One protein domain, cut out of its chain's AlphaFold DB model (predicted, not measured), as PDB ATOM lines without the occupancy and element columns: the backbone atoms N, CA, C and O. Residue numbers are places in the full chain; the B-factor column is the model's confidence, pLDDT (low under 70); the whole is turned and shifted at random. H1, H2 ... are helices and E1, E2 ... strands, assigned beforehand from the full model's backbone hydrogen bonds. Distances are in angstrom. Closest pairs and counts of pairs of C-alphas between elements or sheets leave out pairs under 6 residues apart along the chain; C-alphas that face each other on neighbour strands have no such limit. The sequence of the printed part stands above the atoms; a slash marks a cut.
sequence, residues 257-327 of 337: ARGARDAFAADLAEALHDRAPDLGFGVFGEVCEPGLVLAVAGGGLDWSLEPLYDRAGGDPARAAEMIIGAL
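This is residues 257 to 327 of the 337 residues of an uncharacterized protein of Nonomuraea gerenzanensis (UniProt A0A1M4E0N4). A small antiparallel sheet, E1-E2-E3, is covered on one face by the long helix H1, running along its strands; the shorter H2 and H3 pack crosswise on H1. The 71 printed residues hold, in order, H1, E1, E2, E3, H2, H3: a mixed class, compact, radius of gyration of the C-alphas 11.2 A, spans 29 by 24 by 17 A.

The strands are E1, 281 to 284, E2, 293 to 296, and E3, 302 to 304. H1, 257 to 275, starts at C-alpha (-38.595, -31.809, -56.291) and is 26.5 A long. H2 is 305 to 312; H3, 316 to 326, 15.5 A, ends at C-alpha (-26.024, -19.468, -36.068).

E1, E2 and E3 form a meander, each strand the antiparallel neighbour of the one before, in two hairpins; N 282 and O 295 are 2.9 A apart, N 294 and O 303 2.8 A. H1 is on the sheet, height 10.5 A, over E1 and E2, at 9 degrees to E1 on the local plane, fitted to just 6 C-alphas: two layers, helix on one face. H1 touches H3 at a steep tilt of 58 degrees, the same way; the closest C-alphas, Leu 268 and Pro 316, are 4.5 A apart. With residues 261 to 265 alone H1 touches H2, only just about perpendicular at 70.1 degrees; the closest C-alphas, Ala 265 and Leu 305, are 7.1 A apart. H2 and H3 touch, about perpendicular at 85 degrees; the closest C-alphas, Ala 312 and Ala 319, are 5.2 A apart. Both only graze the sheet. In H1, H2 and H3 every O i to N i+4 pair is within hydrogen-bond range.

The C-alphas farthest apart, Arg 275 and Cys 288, are 32.3 A apart. The printed part has no cut and no long link; residues 299 to 300 are under pLDDT 70.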
ATOM      1  N   ALA A 257     -39.690 -32.391 -57.064       92.88
ATOM      2  CA  ALA A 257     -38.595 -31.809 -56.291       92.88
ATOM      3  C   ALA A 257     -38.847 -30.326 -55.971       92.88
ATOM      4  O   ALA A 257     -38.641 -29.898 -54.833       92.88
ATOM      5  N   ARG A 258     -39.368 -29.547 -56.931       91.81
ATOM      6  CA  ARG A 258     -39.796 -28.162 -56.675       91.81
ATOM      7  C   ARG A 258     -40.905 -28.080 -55.635       91.81
ATOM      8  O   ARG A 258     -40.810 -27.266 -54.722       91.81
ATOM      9  N   GLY A 259     -41.929 -28.925 -55.751       93.69
ATOM     10  CA  GLY A 259     -43.021 -28.976 -54.781       93.69
ATOM     11  C   GLY A 259     -42.527 -29.299 -53.369       93.69
ATOM     12  O   GLY A 259     -42.946 -28.652 -52.414       93.69
ATOM     13  N   ALA A 260     -41.587 -30.240 -53.239       93.69
ATOM     14  CA  ALA A 260     -40.964 -30.581 -51.963       93.69
ATOM     15  C   ALA A 260     -40.149 -29.415 -51.380       93.69
ATOM     16  O   ALA A 260     -40.256 -29.129 -50.188       93.69
ATOM     17  N   ARG A 261     -39.374 -28.705 -52.211       93.56
ATOM     18  CA  ARG A 261     -38.627 -27.508 -51.795       93.56
ATOM     19  C   ARG A 261     -39.564 -26.401 -51.310       93.56
ATOM     20  O   ARG A 261     -39.305 -25.802 -50.271       93.56
ATOM     21  N   ASP A 262     -40.631 -26.128 -52.053       93.69
ATOM     22  CA  ASP A 262     -41.577 -25.060 -51.724       93.69
ATOM     23  C   ASP A 262     -42.374 -25.399 -50.448       93.69
ATOM     24  O   ASP A 262     -42.591 -24.525 -49.608       93.69
ATOM     25  N   ALA A 263     -42.735 -26.674 -50.246       96.31
ATOM     26  CA  ALA A 263     -43.329 -27.156 -48.999       96.31
ATOM     27  C   ALA A 263     -42.362 -27.014 -47.813       96.31
ATOM     28  O   ALA A 263     -42.724 -26.438 -46.792       96.31
ATOM     29  N   PHE A 264     -41.106 -27.442 -47.973       97.44
ATOM     30  CA  PHE A 264     -40.076 -27.262 -46.950       97.44
ATOM     31  C   PHE A 264     -39.868 -25.788 -46.587       97.44
ATOM     32  O   PHE A 264     -39.716 -25.465 -45.414       97.44
ATOM     33  N   ALA A 265     -39.875 -24.887 -47.574       96.62
ATOM     34  CA  ALA A 265     -39.756 -23.450 -47.341       96.62
ATOM     35  C   ALA A 265     -40.900 -22.914 -46.464       96.62
ATOM     36  O   ALA A 265     -40.654 -22.132 -45.544       96.62
ATOM     37  N   ALA A 266     -42.135 -23.345 -46.741       96.94
ATOM     38  CA  ALA A 266     -43.314 -22.969 -45.969       96.94
ATOM     39  C   ALA A 266     -43.247 -23.518 -44.534       96.94
ATOM     40  O   ALA A 266     -43.345 -22.747 -43.580       96.94
ATOM     41  N   ASP A 267     -42.974 -24.813 -44.379       98.12
ATOM     42  CA  ASP A 267     -42.881 -25.459 -43.067       98.12
ATOM     43  C   ASP A 267     -41.715 -24.898 -42.232       98.12
ATOM     44  O   ASP A 267     -41.800 -24.784 -41.009       98.12
ATOM     45  N   LEU A 268     -40.611 -24.509 -42.880       97.88
ATOM     46  CA  LEU A 268     -39.474 -23.862 -42.224       97.88
ATOM     47  C   LEU A 268     -39.848 -22.472 -41.709       97.88
ATOM     48  O   LEU A 268     -39.466 -22.111 -40.595       97.88
ATOM     49  N   ALA A 269     -40.595 -21.697 -42.496       96.69
ATOM     50  CA  ALA A 269     -41.094 -20.398 -42.063       96.69
ATOM     51  C   ALA A 269     -41.999 -20.536 -40.827       96.69
ATOM     52  O   ALA A 269     -41.831 -19.786 -39.862       96.69
ATOM     53  N   GLU A 270     -42.897 -21.525 -40.808       97.50
ATOM     54  CA  GLU A 270     -43.719 -21.839 -39.630       97.50
ATOM     55  C   GLU A 270     -42.848 -22.245 -38.430       97.50
ATOM     56  O   GLU A 270     -42.965 -21.672 -37.346       97.50
ATOM     57  N   ALA A 271     -41.894 -23.159 -38.633       97.56
ATOM     58  CA  ALA A 271     -41.002 -23.632 -37.578       97.56
ATOM     59  C   ALA A 271     -40.138 -22.518 -36.963       97.56
ATOM     60  O   ALA A 271     -39.859 -22.566 -35.759       97.56
ATOM     61  N   LEU A 272     -39.704 -21.538 -37.765       96.06
ATOM     62  CA  LEU A 272     -38.984 -20.348 -37.305       96.06
ATOM     63  C   LEU A 272     -39.897 -19.407 -36.524       96.06
ATOM     64  O   LEU A 272     -39.503 -18.954 -35.452       96.06
ATOM     65  N   HIS A 273     -41.110 -19.149 -37.019       95.50
ATOM     66  CA  HIS A 273     -42.080 -18.300 -36.330       95.50
ATOM     67  C   HIS A 273     -42.453 -18.863 -34.950       95.50
ATOM     68  O   HIS A 273     -42.452 -18.127 -33.964       95.50
ATOM     69  N   ASP A 274     -42.688 -20.171 -34.857       96.19
ATOM     70  CA  ASP A 274     -43.044 -20.833 -33.599       96.19
ATOM     71  C   ASP A 274     -41.904 -20.803 -32.567       96.19
ATOM     72  O   ASP A 274     -42.140 -20.671 -31.364       96.19
ATOM     73  N   ARG A 275     -40.651 -20.944 -33.021       95.19
ATOM     74  CA  ARG A 275     -39.466 -21.012 -32.144       95.19
ATOM     75  C   ARG A 275     -38.892 -19.643 -31.791       95.19
ATOM     76  O   ARG A 275     -38.319 -19.486 -30.714       95.19
ATOM     77  N   ALA A 276     -38.997 -18.684 -32.700       92.44
ATOM     78  CA  ALA A 276     -38.417 -17.356 -32.588       92.44
ATOM     79  C   ALA A 276     -39.384 -16.316 -33.191       92.44
ATOM     80  O   ALA A 276     -39.112 -15.764 -34.255       92.44
ATOM     81  N   PRO A 277     -40.511 -16.017 -32.518       92.50
ATOM     82  CA  PRO A 277     -41.581 -15.178 -33.071       92.50
ATOM     83  C   PRO A 277     -41.157 -13.731 -33.351       92.50
ATOM     84  O   PRO A 277     -41.742 -13.074 -34.209       92.50
ATOM     85  N   ASP A 278     -40.128 -13.244 -32.652       91.50
ATOM     86  CA  ASP A 278     -39.566 -11.904 -32.846       91.50
ATOM     87  C   ASP A 278     -38.505 -11.855 -33.964       91.50
ATOM     88  O   ASP A 278     -37.979 -10.784 -34.279       91.50
ATOM     89  N   LEU A 279     -38.158 -13.001 -34.560       90.44
ATOM     90  CA  LEU A 279     -37.190 -13.070 -35.645       90.44
ATOM     91  C   LEU A 279     -37.821 -12.548 -36.935       90.44
ATOM     92  O   LEU A 279     -38.717 -13.169 -37.504       90.44
ATOM     93  N   GLY A 280     -37.321 -11.423 -37.439       92.44
ATOM     94  CA  GLY A 280     -37.637 -10.997 -38.796       92.44
ATOM     95  C   GLY A 280     -36.922 -11.897 -39.799       92.44
ATOM     96  O   GLY A 280     -35.710 -12.065 -39.708       92.44
ATOM     97  N   PHE A 281     -37.639 -12.458 -40.764       93.88
ATOM     98  CA  PHE A 281     -37.046 -13.204 -41.872       93.88
ATOM     99  C   PHE A 281     -37.927 -13.111 -43.121       93.88
ATOM    100  O   PHE A 281     -39.092 -12.716 -43.047       93.88
ATOM    101  N   GLY A 282     -37.367 -13.472 -44.273       93.75
ATOM    102  CA  GLY A 282     -38.090 -13.557 -45.537       93.75
ATOM    103  C   GLY A 282     -37.500 -14.629 -46.443       93.75
ATOM    104  O   GLY A 282     -36.293 -14.858 -46.426       93.75
ATOM    105  N   VAL A 283     -38.360 -15.274 -47.233       94.50
ATOM    106  CA  VAL A 283     -37.956 -16.199 -48.297       94.50
ATOM    107  C   VAL A 283     -38.188 -15.518 -49.638       94.50
ATOM    108  O   VAL A 283     -39.286 -15.024 -49.899       94.50
ATOM    109  N   PHE A 284     -37.167 -15.482 -50.483       91.81
ATOM    110  CA  PHE A 284     -37.226 -14.878 -51.812       91.81
ATOM    111  C   PHE A 284     -36.389 -15.683 -52.808       91.81
ATOM    112  O   PHE A 284     -35.634 -16.573 -52.430       91.81
ATOM    113  N   GLY A 285     -36.540 -15.388 -54.094       89.12
ATOM    114  CA  GLY A 285     -35.652 -15.869 -55.149       89.12
ATOM    115  C   GLY A 285     -35.314 -14.706 -56.069       89.12
ATOM    116  O   GLY A 285     -36.143 -13.809 -56.256       89.12
ATOM    117  N   GLU A 286     -34.108 -14.700 -56.623       86.50
ATOM    118  CA  GLU A 286     -33.715 -13.678 -57.589       86.50
ATOM    119  C   GLU A 286     -34.213 -14.041 -58.993       86.50
ATOM    120  O   GLU A 286     -34.483 -15.202 -59.317       86.50
ATOM    121  N   VAL A 287     -34.381 -13.026 -59.841       82.38
ATOM    122  CA  VAL A 287     -34.946 -13.218 -61.185       82.38
ATOM    123  C   VAL A 287     -34.036 -14.106 -62.033       82.38
ATOM    124  O   VAL A 287     -34.532 -15.041 -62.663       82.38
ATOM    125  N   CYS A 288     -32.729 -13.828 -62.005       87.62
ATOM    126  CA  CYS A 288     -31.718 -14.462 -62.849       87.62
ATOM    127  C   CYS A 288     -30.810 -15.448 -62.093       87.62
ATOM    128  O   CYS A 288     -29.777 -15.828 -62.650       87.62
ATOM    129  N   GLU A 289     -31.189 -15.859 -60.877       88.81
ATOM    130  CA  GLU A 289     -30.529 -16.925 -60.110       88.81
ATOM    131  C   GLU A 289     -31.530 -18.045 -59.764       88.81
ATOM    132  O   GLU A 289     -32.736 -17.796 -59.604       88.81
ATOM    133  N   PRO A 290     -31.078 -19.307 -59.677       88.69
ATOM    134  CA  PRO A 290     -31.947 -20.421 -59.334       88.69
ATOM    135  C   PRO A 290     -32.203 -20.506 -57.823       88.69
ATOM    136  O   PRO A 290     -31.493 -19.939 -56.997       88.69
ATOM    137  N   GLY A 291     -33.205 -21.304 -57.460       88.94
ATOM    138  CA  GLY A 291     -33.487 -21.633 -56.064       88.94
ATOM    139  C   GLY A 291     -34.205 -20.533 -55.279       88.94
ATOM    140  O   GLY A 291     -34.759 -19.584 -55.832       88.94
ATOM    141  N   LEU A 292     -34.250 -20.739 -53.964       92.44
ATOM    142  CA  LEU A 292     -34.847 -19.842 -52.979       92.44
ATOM    143  C   LEU A 292     -33.842 -19.608 -51.852       92.44
ATOM    144  O   LEU A 292     -33.101 -20.517 -51.465       92.44
ATOM    145  N   VAL A 293     -33.857 -18.400 -51.309       93.88
ATOM    146  CA  VAL A 293     -32.996 -17.935 -50.229       93.88
ATOM    147  C   VAL A 293     -33.868 -17.470 -49.073       93.88
ATOM    148  O   VAL A 293     -34.857 -16.768 -49.273       93.88
ATOM    149  N   LEU A 294     -33.495 -17.864 -47.859       95.12
ATOM    150  CA  LEU A 294     -34.042 -17.325 -46.623       95.12
ATOM    151  C   LEU A 294     -33.047 -16.325 -46.032       95.12
ATOM    152  O   LEU A 294     -31.948 -16.707 -45.631       95.12
ATOM    153  N   ALA A 295     -33.452 -15.061 -45.946       93.38
ATOM    154  CA  ALA A 295     -32.698 -14.011 -45.266       93.38
ATOM    155  C   ALA A 295     -33.302 -13.721 -43.895       93.38
ATOM    156  O   ALA A 295     -34.525 -13.691 -43.725       93.38
ATOM    157  N   VAL A 296     -32.437 -13.465 -42.916       91.00
ATOM    158  CA  VAL A 296     -32.825 -13.119 -41.547       91.00
ATOM    159  C   VAL A 296     -32.488 -11.657 -41.272       91.00
ATOM    160  O   VAL A 296     -31.357 -11.215 -41.454       91.00
ATOM    161  N   ALA A 297     -33.463 -10.891 -40.790       84.81
ATOM    162  CA  ALA A 297     -33.297  -9.484 -40.464       84.81
ATOM    163  C   ALA A 297     -32.249  -9.294 -39.356       84.81
ATOM    164  O   ALA A 297     -32.323  -9.903 -38.290       84.81
ATOM    165  N   GLY A 298     -31.270  -8.420 -39.601       73.06
ATOM    166  CA  GLY A 298     -30.195  -8.132 -38.646       73.06
ATOM    167  C   GLY A 298     -29.128  -9.229 -38.524       73.06
ATOM    168  O   GLY A 298     -28.179  -9.050 -37.762       73.06
ATOM    169  N   GLY A 299     -29.249 -10.331 -39.272       60.81
ATOM    170  CA  GLY A 299     -28.211 -11.345 -39.444       60.81
ATOM    171  C   GLY A 299     -27.513 -11.172 -40.794       60.81
ATOM    172  O   GLY A 299     -28.165 -10.936 -41.799       60.81
ATOM    173  N   GLY A 300     -26.185 -11.282 -40.832       63.66
ATOM    174  CA  GLY A 300     -25.411 -11.203 -42.081       63.66
ATOM    175  C   GLY A 300     -25.313 -12.527 -42.849       63.66
ATOM    176  O   GLY A 300     -24.330 -12.727 -43.552       63.66
ATOM    177  N   LEU A 301     -26.241 -13.468 -42.637       77.62
ATOM    178  CA  LEU A 301     -26.193 -14.807 -43.228       77.62
ATOM    179  C   LEU A 301     -27.498 -15.114 -43.960       77.62
ATOM    180  O   LEU A 301     -28.536 -15.318 -43.327       77.62
ATOM    181  N   ASP A 302     -27.392 -15.207 -45.280       89.94
ATOM    182  CA  ASP A 302     -28.432 -15.716 -46.164       89.94
ATOM    183  C   ASP A 302     -28.317 -17.239 -46.293       89.94
ATOM    184  O   ASP A 302     -27.221 -17.803 -46.353       89.94
ATOM    185  N   TRP A 303     -29.462 -17.920 -46.326       93.12
ATOM    186  CA  TRP A 303     -29.542 -19.377 -46.361       93.12
ATOM    187  C   TRP A 303     -30.186 -19.852 -47.658       93.12
ATOM    188  O   TRP A 303     -31.404 -19.789 -47.812       93.12
ATOM    189  N   SER A 304     -29.391 -20.398 -48.577       92.44
ATOM    190  CA  SER A 304     -29.928 -21.128 -49.729       92.44
ATOM    191  C   SER A 304     -30.719 -22.351 -49.251       92.44
ATOM    192  O   SER A 304     -30.198 -23.186 -48.502       92.44
ATOM    193  N   LEU A 305     -31.976 -22.469 -49.682       93.12
ATOM    194  CA  LEU A 305     -32.890 -23.483 -49.151       93.12
ATOM    195  C   LEU A 305     -32.517 -24.910 -49.544       93.12
ATOM    196  O   LEU A 305     -32.711 -25.810 -48.738       93.12
ATOM    197  N   GLU A 306     -31.961 -25.140 -50.732       89.75
ATOM    198  CA  GLU A 306     -31.592 -26.491 -51.183       89.75
ATOM    199  C   GLU A 306     -30.433 -27.091 -50.360       89.75
ATOM    200  O   GLU A 306     -30.621 -28.159 -49.772       89.75
ATOM    201  N   PRO A 307     -29.283 -26.406 -50.177       91.81
ATOM    202  CA  PRO A 307     -28.261 -26.868 -49.240       91.81
ATOM    203  C   PRO A 307     -28.773 -27.005 -47.800       91.81
ATOM    204  O   PRO A 307     -28.358 -27.907 -47.070       91.81
ATOM    205  N   LEU A 308     -29.669 -26.116 -47.358       95.00
ATOM    206  CA  LEU A 308     -30.257 -26.210 -46.023       95.00
ATOM    207  C   LEU A 308     -31.138 -27.457 -45.882       95.00
ATOM    208  O   LEU A 308     -31.002 -28.167 -44.885       95.00
ATOM    209  N   TYR A 309     -31.975 -27.739 -46.881       94.31
ATOM    210  CA  TYR A 309     -32.800 -28.940 -46.977       94.31
ATOM    211  C   TYR A 309     -31.935 -30.197 -46.874       94.31
ATOM    212  O   TYR A 309     -32.179 -31.040 -46.010       94.31
ATOM    213  N   ASP A 310     -30.870 -30.286 -47.679       93.12
ATOM    214  CA  ASP A 310     -29.973 -31.445 -47.694       93.12
ATOM    215  C   ASP A 310     -29.293 -31.653 -46.324       93.12
ATOM    216  O   ASP A 310     -29.297 -32.760 -45.780       93.12
ATOM    217  N   ARG A 311     -28.771 -30.590 -45.693       95.69
ATOM    218  CA  ARG A 311     -28.126 -30.683 -44.364       95.69
ATOM    219  C   ARG A 311     -29.099 -31.010 -43.232       95.69
ATOM    220  O   ARG A 311     -28.708 -31.655 -42.255       95.69
ATOM    221  N   ALA A 312     -30.334 -30.529 -43.327       96.38
ATOM    222  CA  ALA A 312     -31.383 -30.816 -42.357       96.38
ATOM    223  C   ALA A 312     -32.025 -32.195 -42.586       96.38
ATOM    224  O   ALA A 312     -32.771 -32.664 -41.730       96.38
ATOM    225  N   GLY A 313     -31.719 -32.867 -43.702       94.88
ATOM    226  CA  GLY A 313     -32.363 -34.120 -44.089       94.88
ATOM    227  C   GLY A 313     -33.848 -33.936 -44.408       94.88
ATOM    228  O   GLY A 313     -34.641 -34.828 -44.124       94.88
ATOM    229  N   GLY A 314     -34.221 -32.764 -44.926       94.50
ATOM    230  CA  GLY A 314     -35.600 -32.381 -45.218       94.50
ATOM    231  C   GLY A 314     -36.462 -32.044 -43.999       94.50
ATOM    232  O   GLY A 314     -37.655 -31.830 -44.171       94.50
ATOM    233  N   ASP A 315     -35.896 -31.983 -42.786       97.50
ATOM    234  CA  ASP A 315     -36.622 -31.633 -41.558       97.50
ATOM    235  C   ASP A 315     -36.622 -30.104 -41.312       97.50
ATOM    236  O   ASP A 315     -35.572 -29.534 -40.977       97.50
ATOM    237  N   PRO A 316     -37.778 -29.419 -41.425       97.50
ATOM    238  CA  PRO A 316     -37.872 -27.974 -41.218       97.50
ATOM    239  C   PRO A 316     -37.563 -27.540 -39.779       97.50
ATOM    240  O   PRO A 316     -36.986 -26.475 -39.562       97.50
ATOM    241  N   ALA A 317     -37.887 -28.369 -38.781       97.38
ATOM    242  CA  ALA A 317     -37.609 -28.069 -37.379       97.38
ATOM    243  C   ALA A 317     -36.102 -28.049 -37.112       97.38
ATOM    244  O   ALA A 317     -35.584 -27.115 -36.494       97.38
ATOM    245  N   ARG A 318     -35.390 -29.049 -37.639       97.62
ATOM    246  CA  ARG A 318     -33.929 -29.107 -37.569       97.62
ATOM    247  C   ARG A 318     -33.286 -27.947 -38.326       97.62
ATOM    248  O   ARG A 318     -32.330 -27.353 -37.833       97.62
ATOM    249  N   ALA A 319     -33.801 -27.597 -39.504       97.31
ATOM    250  CA  ALA A 319     -33.320 -26.442 -40.259       97.31
ATOM    251  C   ALA A 319     -33.493 -25.124 -39.480       97.31
ATOM    252  O   ALA A 319     -32.555 -24.328 -39.419       97.31
ATOM    253  N   ALA A 320     -34.637 -24.925 -38.816       96.56
ATOM    254  CA  ALA A 320     -34.877 -23.764 -37.960       96.56
ATOM    255  C   ALA A 320     -33.870 -23.685 -36.799       96.56
ATOM    256  O   ALA A 320     -33.321 -22.617 -36.529       96.56
ATOM    257  N   GLU A 321     -33.566 -24.812 -36.147       95.81
ATOM    258  CA  GLU A 321     -32.542 -24.882 -35.094       95.81
ATOM    259  C   GLU A 321     -31.152 -24.484 -35.606       95.81
ATOM    260  O   GLU A 321     -30.433 -23.748 -34.928       95.81
ATOM    261  N   MET A 322     -30.784 -24.922 -36.815       95.31
ATOM    262  CA  MET A 322     -29.511 -24.548 -37.439       95.31
ATOM    263  C   MET A 322     -29.422 -23.042 -37.702       95.31
ATOM    264  O   MET A 322     -28.373 -22.450 -37.447       95.31
ATOM    265  N   ILE A 323     -30.503 -22.427 -38.195       93.62
ATOM    266  CA  ILE A 323     -30.559 -20.982 -38.456       93.62
ATOM    267  C   ILE A 323     -30.442 -20.210 -37.142       93.62
ATOM    268  O   ILE A 323     -29.555 -19.372 -37.002       93.62
ATOM    269  N   ILE A 324     -31.294 -20.518 -36.159       91.88
ATOM    270  CA  ILE A 324     -31.331 -19.813 -34.869       91.88
ATOM    271  C   ILE A 324     -29.994 -19.956 -34.133       91.88
ATOM    272  O   ILE A 324     -29.477 -18.981 -33.588       91.88
ATOM    273  N   GLY A 325     -29.405 -21.156 -34.144       90.94
ATOM    274  CA  GLY A 325     -28.120 -21.426 -33.501       90.94
ATOM    275  C   GLY A 325     -26.935 -20.684 -34.126       90.94
ATOM    276  O   GLY A 325     -25.921 -20.496 -33.458       90.94
ATOM    277  N   ALA A 326     -27.052 -20.242 -35.379       89.69
ATOM    278  CA  ALA A 326     -26.024 -19.468 -36.068       89.69
ATOM    279  C   ALA A 326     -26.140 -17.948 -35.837       89.69
ATOM    280  O   ALA A 326     -25.231 -17.207 -36.214       89.69
ATOM    281  N   LEU A 327     -27.231 -17.464 -35.227       85.06
ATOM    282  CA  LEU A 327     -27.422 -16.036 -34.975       85.06
ATOM    283  C   LEU A 327     -26.517 -15.535 -33.830       85.06
ATOM    284  O   LEU A 327     -26.329 -16.241 -32.831       85.06
TER     285      LEU A 327